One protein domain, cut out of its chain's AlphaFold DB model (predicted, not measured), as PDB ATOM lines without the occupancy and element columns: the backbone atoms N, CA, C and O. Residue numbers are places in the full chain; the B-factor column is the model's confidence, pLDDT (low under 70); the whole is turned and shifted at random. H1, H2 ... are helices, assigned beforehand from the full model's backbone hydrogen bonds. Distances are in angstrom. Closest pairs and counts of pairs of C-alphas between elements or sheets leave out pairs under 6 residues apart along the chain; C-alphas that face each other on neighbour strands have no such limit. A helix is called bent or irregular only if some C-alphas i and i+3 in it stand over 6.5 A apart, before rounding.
ATOM      1  N   GLN A  34      26.450 -39.978  18.725       63.09
ATOM      2  CA  GLN A  34      25.107 -39.736  18.202       63.09
ATOM      3  C   GLN A  34      25.158 -39.226  16.756       63.09
ATOM      4  O   GLN A  34      24.419 -39.720  15.907       63.09
ATOM      5  N   LEU A  35      26.098 -38.329  16.442       65.81
ATOM      6  CA  LEU A  35      26.294 -37.809  15.087       65.81
ATOM      7  C   LEU A  35      26.774 -38.904  14.117       65.81
ATOM      8  O   LEU A  35      26.304 -38.995  12.984       65.81
ATOM      9  N   ALA A  36      27.664 -39.792  14.577       67.88
ATOM     10  CA  ALA A  36      28.101 -40.950  13.794       67.88
ATOM     11  C   ALA A  36      26.950 -41.922  13.488       67.88
ATOM     12  O   ALA A  36      26.844 -42.416  12.364       67.88
ATOM     13  N   ALA A  37      26.069 -42.169  14.464       66.44
ATOM     14  CA  ALA A  37      24.895 -43.016  14.274       66.44
ATOM     15  C   ALA A  37      23.903 -42.404  13.268       66.44
ATOM     16  O   ALA A  37      23.402 -43.113  12.395       66.44
ATOM     17  N   GLN A  38      23.683 -41.086  13.334       70.62
ATOM     18  CA  GLN A  38      22.845 -40.358  12.377       70.62
ATOM     19  C   GLN A  38      23.413 -40.423  10.948       70.62
ATOM     20  O   GLN A  38      22.674 -40.712  10.008       70.62
ATOM     21  N   HIS A  39      24.727 -40.234  10.770       66.69
ATOM     22  CA  HIS A  39      25.374 -40.351   9.457       66.69
ATOM     23  C   HIS A  39      25.298 -41.774   8.890       66.69
ATOM     24  O   HIS A  39      24.955 -41.952   7.720       66.69
ATOM     25  N   ALA A  40      25.574 -42.799   9.702       68.62
ATOM     26  CA  ALA A  40      25.486 -44.194   9.269       68.62
ATOM     27  C   ALA A  40      24.066 -44.554   8.796       68.62
ATOM     28  O   ALA A  40      23.908 -45.186   7.750       68.62
ATOM     29  N   LEU A  41      23.048 -44.074   9.517       68.00
ATOM     30  CA  LEU A  41      21.644 -44.259   9.161       68.00
ATOM     31  C   LEU A  41      21.271 -43.536   7.862       68.00
ATOM     32  O   LEU A  41      20.676 -44.129   6.966       68.00
ATOM     33  N   ALA A  42      21.652 -42.265   7.722       68.12
ATOM     34  CA  ALA A  42      21.369 -41.492   6.516       68.12
ATOM     35  C   ALA A  42      21.975 -42.154   5.267       68.12
ATOM     36  O   ALA A  42      21.344 -42.213   4.210       68.12
ATOM     37  N   THR A  43      23.178 -42.719   5.407       68.25
ATOM     38  CA  THR A  43      23.873 -43.405   4.312       68.25
ATOM     39  C   THR A  43      23.192 -44.727   3.937       68.25
ATOM     40  O   THR A  43      23.100 -45.049   2.751       68.25
ATOM     41  N   SER A  44      22.688 -45.496   4.912       63.09
ATOM     42  CA  SER A  44      21.973 -46.752   4.634       63.09
ATOM     43  C   SER A  44      20.618 -46.510   3.970       63.09
ATOM     44  O   SER A  44      20.275 -47.201   3.009       63.09
ATOM     45  N   VAL A  45      19.899 -45.477   4.412       65.12
ATOM     46  CA  VAL A  45      18.604 -45.079   3.845       65.12
ATOM     47  C   VAL A  45      18.768 -44.575   2.412       65.12
ATOM     48  O   VAL A  45      18.033 -45.000   1.522       65.12
ATOM     49  N   ALA A  46      19.772 -43.734   2.142       68.00
ATOM     50  CA  ALA A  46      20.031 -43.212   0.797       68.00
ATOM     51  C   ALA A  46      20.324 -44.322  -0.229       68.00
ATOM     52  O   ALA A  46      19.987 -44.194  -1.404       68.00
ATOM     53  N   LYS A  47      20.923 -45.433   0.212       64.94
ATOM     54  CA  LYS A  47      21.288 -46.559  -0.655       64.94
ATOM     55  C   LYS A  47      20.117 -47.503  -0.966       64.94
ATOM     56  O   LYS A  47      20.191 -48.258  -1.931       64.94
ATOM     57  N   THR A  48      19.041 -47.449  -0.180       58.34
ATOM     58  CA  THR A  48      17.988 -48.489  -0.145       58.34
ATOM     59  C   THR A  48      16.564 -47.901  -0.234       58.34
ATOM     60  O   THR A  48      15.569 -48.604  -0.051       58.34
ATOM     61  N   GLY A  49      16.467 -46.600  -0.531       60.28
ATOM     62  CA  GLY A  49      15.448 -45.649  -0.061       60.28
ATOM     63  C   GLY A  49      13.965 -45.835  -0.401       60.28
ATOM     64  O   GLY A  49      13.200 -44.921  -0.139       60.28
ATOM     65  N   GLY A  50      13.518 -46.966  -0.945       59.25
ATOM     66  CA  GLY A  50      12.084 -47.262  -1.111       59.25
ATOM     67  C   GLY A  50      11.586 -48.356  -0.163       59.25
ATOM     68  O   GLY A  50      10.648 -48.157   0.605       59.25
ATOM     69  N   LEU A  51      12.251 -49.514  -0.194       60.03
ATOM     70  CA  LEU A  51      11.906 -50.673   0.638       60.03
ATOM     71  C   LEU A  51      12.295 -50.460   2.107       60.03
ATOM     72  O   LEU A  51      11.588 -50.909   3.007       60.03
ATOM     73  N   ASP A  52      13.380 -49.721   2.342       73.44
ATOM     74  CA  ASP A  52      13.903 -49.440   3.682       73.44
ATOM     75  C   ASP A  52      13.029 -48.432   4.445       73.44
ATOM     76  O   ASP A  52      12.841 -48.566   5.646       73.44
ATOM     77  N   LEU A  53      12.385 -47.483   3.750       79.31
ATOM     78  CA  LEU A  53      11.477 -46.522   4.394       79.31
ATOM     79  C   LEU A  53      10.202 -47.189   4.918       79.31
ATOM     80  O   LEU A  53       9.750 -46.868   6.013       79.31
ATOM     81  N   MET A  54       9.628 -48.131   4.164       81.94
ATOM     82  CA  MET A  54       8.449 -48.872   4.626       81.94
ATOM     83  C   MET A  54       8.781 -49.821   5.778       81.94
ATOM     84  O   MET A  54       7.990 -49.947   6.714       81.94
ATOM     85  N   ALA A  55       9.943 -50.477   5.723       84.00
ATOM     86  CA  ALA A  55      10.432 -51.301   6.823       84.00
ATOM     87  C   ALA A  55      10.686 -50.452   8.078       84.00
ATOM     88  O   ALA A  55      10.215 -50.802   9.159       84.00
ATOM     89  N   GLU A  56      11.338 -49.297   7.926       85.62
ATOM     90  CA  GLU A  56      11.581 -48.367   9.027       85.62
ATOM     91  C   GLU A  56      10.282 -47.848   9.628       85.62
ATOM     92  O   GLU A  56      10.144 -47.803  10.845       85.62
ATOM     93  N   GLN A  57       9.294 -47.515   8.797       89.44
ATOM     94  CA  GLN A  57       8.005 -47.052   9.288       89.44
ATOM     95  C   GLN A  57       7.278 -48.127  10.109       89.44
ATOM     96  O   GLN A  57       6.677 -47.793  11.130       89.44
ATOM     97  N   ARG A  58       7.356 -49.411   9.725       90.69
ATOM     98  CA  ARG A  58       6.801 -50.506  10.545       90.69
ATOM     99  C   ARG A  58       7.525 -50.645  11.878       90.69
ATOM    100  O   ARG A  58       6.867 -50.743  12.909       90.69
ATOM    101  N   LEU A  59       8.857 -50.621  11.860       91.50
ATOM    102  CA  LEU A  59       9.669 -50.719  13.075       91.50
ATOM    103  C   LEU A  59       9.410 -49.541  14.021       91.50
ATOM    104  O   LEU A  59       9.245 -49.735  15.225       91.50
ATOM    105  N   ALA A  60       9.318 -48.331  13.471       92.94
ATOM    106  CA  ALA A  60       8.997 -47.125  14.215       92.94
ATOM    107  C   ALA A  60       7.602 -47.200  14.843       92.94
ATOM    108  O   ALA A  60       7.444 -46.904  16.027       92.94
ATOM    109  N   GLU A  61       6.602 -47.659  14.088       93.69
ATOM    110  CA  GLU A  61       5.239 -47.818  14.589       93.69
ATOM    111  C   GLU A  61       5.163 -48.867  15.707       93.69
ATOM    112  O   GLU A  61       4.596 -48.582  16.763       93.69
ATOM    113  N   ALA A  62       5.800 -50.032  15.540       93.81
ATOM    114  CA  ALA A  62       5.878 -51.061  16.580       93.81
ATOM    115  C   ALA A  62       6.557 -50.531  17.856       93.81
ATOM    116  O   ALA A  62       6.093 -50.760  18.977       93.81
ATOM    117  N   TYR A  63       7.633 -49.758  17.695       94.25
ATOM    118  CA  TYR A  63       8.332 -49.137  18.813       94.25
ATOM    119  C   TYR A  63       7.466 -48.097  19.537       94.25
ATOM    120  O   TYR A  63       7.393 -48.111  20.768       94.25
ATOM    121  N   TRP A  64       6.780 -47.221  18.802       95.12
ATOM    122  CA  TRP A  64       5.880 -46.214  19.369       95.12
ATOM    123  C   TRP A  64       4.639 -46.819  20.027       95.12
ATOM    124  O   TRP A  64       4.152 -46.266  21.008       95.12
ATOM    125  N   GLN A  65       4.136 -47.953  19.535       94.69
ATOM    126  CA  GLN A  65       3.044 -48.677  20.192       94.69
ATOM    127  C   GLN A  65       3.446 -49.189  21.580       94.69
ATOM    128  O   GLN A  65       2.646 -49.128  22.509       94.69
ATOM    129  N   ARG A  66       4.694 -49.646  21.744       94.25
ATOM    130  CA  ARG A  66       5.221 -50.094  23.044       94.25
ATOM    131  C   ARG A  66       5.631 -48.943  23.963       94.25
ATOM    132  O   ARG A  66       5.618 -49.111  25.178       94.25
ATOM    133  N   ASN A  67       5.999 -47.794  23.396       95.19
ATOM    134  CA  ASN A  67       6.516 -46.633  24.124       95.19
ATOM    135  C   ASN A  67       5.674 -45.384  23.799       95.19
ATOM    136  O   ASN A  67       6.106 -44.529  23.014       95.19
ATOM    137  N   PRO A  68       4.454 -45.276  24.360       95.00
ATOM    138  CA  PRO A  68       3.535 -44.180  24.050       95.00
ATOM    139  C   PRO A  68       4.062 -42.807  24.495       95.00
ATOM    140  O   PRO A  68       3.732 -41.793  23.883       95.00
ATOM    141  N   ASP A  69       4.920 -42.767  25.514       95.25
ATOM    142  CA  ASP A  69       5.610 -41.558  25.964       95.25
ATOM    143  C   ASP A  69       6.563 -41.015  24.887       95.25
ATOM    144  O   ASP A  69       6.575 -39.818  24.597       95.25
ATOM    145  N   VAL A  70       7.292 -41.909  24.215       95.06
ATOM    146  CA  VAL A  70       8.153 -41.545  23.086       95.06
ATOM    147  C   VAL A  70       7.305 -41.160  21.877       95.06
ATOM    148  O   VAL A  70       7.624 -40.192  21.190       95.06
ATOM    149  N   ALA A  71       6.198 -41.867  21.634       95.69
ATOM    150  CA  ALA A  71       5.287 -41.588  20.524       95.69
ATOM    151  C   ALA A  71       4.682 -40.176  20.576       95.69
ATOM    152  O   ALA A  71       4.454 -39.578  19.521       95.69
ATOM    153  N   ALA A  72       4.452 -39.651  21.782       95.88
ATOM    154  CA  ALA A  72       3.942 -38.304  22.033       95.88
ATOM    155  C   ALA A  72       5.034 -37.214  22.031       95.88
ATOM    156  O   ALA A  72       4.719 -36.026  22.109       95.88
ATOM    157  N   SER A  73       6.315 -37.585  21.947       94.75
ATOM    158  CA  SER A  73       7.424 -36.630  21.960       94.75
ATOM    159  C   SER A  73       7.406 -35.720  20.728       94.75
ATOM    160  O   SER A  73       7.304 -36.181  19.593       94.75
ATOM    161  N   SER A  74       7.615 -34.418  20.934       93.25
ATOM    162  CA  SER A  74       7.787 -33.444  19.845       93.25
ATOM    163  C   SER A  74       9.087 -33.639  19.059       93.25
ATOM    164  O   SER A  74       9.228 -33.136  17.942       93.25
ATOM    165  N   HIS A  75      10.053 -34.364  19.627       90.56
ATOM    166  CA  HIS A  75      11.305 -34.662  18.952       90.56
ATOM    167  C   HIS A  75      11.258 -36.034  18.281       90.56
ATOM    168  O   HIS A  75      11.384 -36.086  17.063       90.56
ATOM    169  N   TYR A  76      10.988 -37.094  19.051       93.25
ATOM    170  CA  TYR A  76      11.098 -38.494  18.612       93.25
ATOM    171  C   TYR A  76       9.776 -39.165  18.223       93.25
ATOM    172  O   TYR A  76       9.781 -40.323  17.805       93.25
ATOM    173  N   GLY A  77       8.648 -38.489  18.433       90.94
ATOM    174  CA  GLY A  77       7.321 -39.063  18.255       90.94
ATOM    175  C   GLY A  77       6.880 -39.157  16.800       90.94
ATOM    176  O   GLY A  77       7.589 -38.750  15.881       90.94
ATOM    177  N   ARG A  78       5.649 -39.641  16.598       91.69
ATOM    178  CA  ARG A  78       5.047 -39.878  15.266       91.69
ATOM    179  C   ARG A  78       5.061 -38.654  14.358       91.69
ATOM    180  O   ARG A  78       5.186 -38.771  13.144       91.69
ATOM    181  N   GLN A  79       4.896 -37.489  14.969       89.50
ATOM    182  CA  GLN A  79       4.900 -36.180  14.316       89.50
ATOM    183  C   GLN A  79       6.107 -35.343  14.759       89.50
ATOM    184  O   GLN A  79       6.115 -34.122  14.621       89.50
ATOM    185  N   GLY A  80       7.107 -35.997  15.351       84.19
ATOM    186  CA  GLY A  80       8.298 -35.348  15.857       84.19
ATOM    187  C   GLY A  80       9.218 -34.881  14.735       84.19
ATOM    188  O   GLY A  80       9.128 -35.325  13.589       84.19
ATOM    189  N   ARG A  81      10.147 -33.985  15.078       84.25
ATOM    190  CA  ARG A  81      11.084 -33.365  14.125       84.25
ATOM    191  C   ARG A  81      11.904 -34.376  13.309       84.25
ATOM    192  O   ARG A  81      12.331 -34.054  12.206       84.25
ATOM    193  N   THR A  82      12.138 -35.571  13.843       80.25
ATOM    194  CA  THR A  82      12.929 -36.637  13.205       80.25
ATOM    195  C   THR A  82      12.089 -37.600  12.352       80.25
ATOM    196  O   THR A  82      12.641 -38.507  11.730       80.25
ATOM    197  N   GLY A  83      10.763 -37.423  12.298       87.81
ATOM    198  CA  GLY A  83       9.852 -38.265  11.515       87.81
ATOM    199  C   GLY A  83       9.934 -39.748  11.895       87.81
ATOM    200  O   GLY A  83      10.108 -40.088  13.065       87.81
ATOM    201  N   ILE A  84       9.853 -40.639  10.898       88.56
ATOM    202  CA  ILE A  84       9.887 -42.102  11.102       88.56
ATOM    203  C   ILE A  84      11.172 -42.594  11.787       88.56
ATOM    204  O   ILE A  84      11.146 -43.598  12.488       88.56
ATOM    205  N   PHE A  85      12.281 -41.862  11.660       88.19
ATOM    206  CA  PHE A  85      13.554 -42.228  12.283       88.19
ATOM    207  C   PHE A  85      13.622 -41.871  13.773       88.19
ATOM    208  O   PHE A  85      14.543 -42.304  14.466       88.19
ATOM    209  N   GLY A  86      12.646 -41.114  14.293       89.88
ATOM    210  CA  GLY A  86      12.622 -40.688  15.693       89.88
ATOM    211  C   GLY A  86      12.582 -41.842  16.684       89.88
ATOM    212  O   GLY A  86      13.261 -41.797  17.707       89.88
ATOM    213  N   ALA A  87      11.865 -42.913  16.345       92.06
ATOM    214  CA  ALA A  87      11.830 -44.123  17.152       92.06
ATOM    215  C   ALA A  87      13.221 -44.773  17.275       92.06
ATOM    216  O   ALA A  87      13.660 -45.105  18.380       92.06
ATOM    217  N   ARG A  88      13.933 -44.917  16.147       90.25
ATOM    218  CA  ARG A  88      15.274 -45.517  16.109       90.25
ATOM    219  C   ARG A  88      16.278 -44.661  16.858       90.25
ATOM    220  O   ARG A  88      17.067 -45.182  17.643       90.25
ATOM    221  N   GLU A  89      16.236 -43.353  16.633       89.56
ATOM    222  CA  GLU A  89      17.129 -42.416  17.301       89.56
ATOM    223  C   GLU A  89      16.927 -42.437  18.816       89.56
ATOM    224  O   GLU A  89      17.901 -42.608  19.547       89.56
ATOM    225  N   HIS A  90      15.676 -42.377  19.281       93.31
ATOM    226  CA  HIS A  90      15.367 -42.483  20.702       93.31
ATOM    227  C   HIS A  90      15.893 -43.792  21.296       93.31
ATOM    228  O   HIS A  90      16.441 -43.804  22.399       93.31
ATOM    229  N   TRP A  91      15.705 -44.922  20.610       92.38
ATOM    230  CA  TRP A  91      16.206 -46.200  21.106       92.38
ATOM    231  C   TRP A  91      17.734 -46.207  21.232       92.38
ATOM    232  O   TRP A  91      18.263 -46.653  22.252       92.38
ATOM    233  N   LEU A  92      18.440 -45.675  20.233       88.38
ATOM    234  CA  LEU A  92      19.901 -45.599  20.234       88.38
ATOM    235  C   LEU A  92      20.446 -44.666  21.324       88.38
ATOM    236  O   LEU A  92      21.484 -44.985  21.908       88.38
ATOM    237  N   SER A  93      19.780 -43.539  21.597       88.38
ATOM    238  CA  SER A  93      20.250 -42.535  22.561       88.38
ATOM    239  C   SER A  93      19.824 -42.811  24.007       88.38
ATOM    240  O   SER A  93      20.632 -42.630  24.918       88.38
ATOM    241  N   HIS A  94      18.587 -43.263  24.228       91.38
ATOM    242  CA  HIS A  94      17.995 -43.443  25.563       91.38
ATOM    243  C   HIS A  94      17.454 -44.857  25.766       91.38
ATOM    244  O   HIS A  94      17.826 -45.545  26.719       91.38
ATOM    245  N   GLY A  95      16.624 -45.326  24.830       88.81
ATOM    246  CA  GLY A  95      15.792 -46.513  25.024       88.81
ATOM    247  C   GLY A  95      16.581 -47.785  25.322       88.81
ATOM    248  O   GLY A  95      16.159 -48.577  26.158       88.81
ATOM    249  N   ARG A  96      17.760 -47.966  24.722       88.62
ATOM    250  CA  ARG A  96      18.633 -49.109  25.015       88.62
ATOM    251  C   ARG A  96      19.105 -49.128  26.473       88.62
ATOM    252  O   ARG A  96      19.189 -50.204  27.058       88.62
ATOM    253  N   GLY A  97      19.413 -47.965  27.051       89.88
ATOM    254  CA  GLY A  97      19.806 -47.839  28.460       89.88
ATOM    255  C   GLY A  97      18.630 -48.010  29.421       89.88
ATOM    256  O   GLY A  97      18.804 -48.489  30.535       89.88
ATOM    257  N   GLU A  98      17.426 -47.686  28.958       90.50
ATOM    258  CA  GLU A  98      16.167 -47.841  29.695       90.50
ATOM    259  C   GLU A  98      15.572 -49.259  29.584       90.50
ATOM    260  O   GLU A  98      14.512 -49.529  30.144       90.50
ATOM    261  N   GLY A  99      16.223 -50.176  28.854       91.38
ATOM    262  CA  GLY A  99      15.743 -51.548  28.650       91.38
ATOM    263  C   GLY A  99      14.600 -51.682  27.635       91.38
ATOM    264  O   GLY A  99      13.880 -52.679  27.638       91.38
ATOM    265  N   ARG A 100      14.410 -50.689  26.757       91.62
ATOM    266  CA  ARG A 100      13.385 -50.702  25.703       91.62
ATOM    267  C   ARG A 100      13.819 -51.567  24.519       91.62
ATOM    268  O   ARG A 100      14.987 -51.585  24.126       91.62
ATOM    269  N   HIS A 101      12.850 -52.245  23.906       88.81
ATOM    270  CA  HIS A 101      13.084 -53.181  22.805       88.81
ATOM    271  C   HIS A 101      12.880 -52.524  21.433       88.81
ATOM    272  O   HIS A 101      11.800 -51.998  21.134       88.81
ATOM    273  N   TRP A 102      13.918 -52.599  20.599       86.19
ATOM    274  CA  TRP A 102      13.878 -52.259  19.177       86.19
ATOM    275  C   TRP A 102      13.586 -53.498  18.338       86.19
ATOM    276  O   TRP A 102      14.158 -54.551  18.608       86.19
ATOM    277  N   GLY A 103      12.747 -53.362  17.311       78.00
ATOM    278  CA  GLY A 103      12.343 -54.486  16.464       78.00
ATOM    279  C   GLY A 103      10.861 -54.829  16.563       78.00
ATOM    280  O   GLY A 103      10.095 -54.127  17.226       78.00
ATOM    281  N   GLU A 104      10.466 -55.902  15.889       60.66
ATOM    282  CA  GLU A 104       9.175 -56.565  16.118       60.66
ATOM    283  C   GLU A 104       9.231 -57.412  17.392       60.66
ATOM    284  O   GLU A 104      10.249 -58.116  17.595       60.66
TER     285      GLU A 104
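Overview. This is residues 34 to 104 of the 104 residues of an uncharacterized protein of Ferrovibrio terrae (UniProt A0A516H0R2). Two long helices, H1 and H2, make a V with its corner at their tight link, and H4 reaches across the mouth of the V: its first part packs on H2 and its later part comes near the first residue of H1. The corner sticks out with residues 46 to 51, H3 is a single short turn just after H2, and the last residues, 96 to 104, loop back toward H2. The printed part has 71 residues with four named helices, in the order H1, H2, H3, H4, and no named strand; the class is all helix. The whole is compact, with a radius of gyration of the C-alphas of 11.4 A, and rounded, spanning 31 by 23 by 22 A.

Arrangement. H1, residues 34 to 48, and H2, residues 51 to 66, are close but not clearly touching; their closest C-alphas, those of Val 45 and Asp 52, are 6.4 A apart. They run opposite ways at a steep tilt of 47 degrees. H3, residues 68 to 71, and H2 only just touch, and only at the corner by their link, with 3 pairs of C-alphas within 8 A; H2 takes part with residues 64 to 65 alone, and the closest C-alphas are those of Trp 64 and Ala 71, 4.8 A apart. H4, residues 83 to 95, touches H2 with its residues 84 to 88 alone; the closest C-alphas, those of Ala 60 and Ala 87, are 5.1 A apart. These two helices run the same way at a steep tilt of 55 degrees. H4 only just touches H3, with 3 pairs of C-alphas within 8 A, the closest being those of Val 70 and Ala 87 at 7.4 A. H1 and H4 are close but not clearly touching, with the C-alphas of Gln 34 and Ser 93 closest at 7.1 A. H1 and H3 are apart. In H1 and H2 every O i to N i+4 pair is within hydrogen-bond range, in H4 7 of 9 are, and H3 is too short for such a pair.

Along the chain. H1 begins at C-alpha 34, (25.107, -39.736, 18.202), and is 21.5 A long. H2 begins at C-alpha 51, (11.906, -50.673, 0.638), and is 23.4 A long. H3 has four residues, Pro 68 to Ala 71, 4.7 A from first to last C-alpha. H4 is 16.9 A long and ends at C-alpha 95, (15.792, -46.513, 25.024). It is irregular, but only just: C-alphas 84 and 87 are 6.7 A apart.

Size, cuts and confidence. The C-alphas farthest apart, those of Lys 47 and Asp 69, are 31.3 A apart. The printed part has no cut and ends at residue 104, the chain's last. The link from H3 to H4, with 11 residues, is long. Mean pLDDT of the printed part is 83.2; it is under 70 at residues 34 to 37, 39 to 51 and 104.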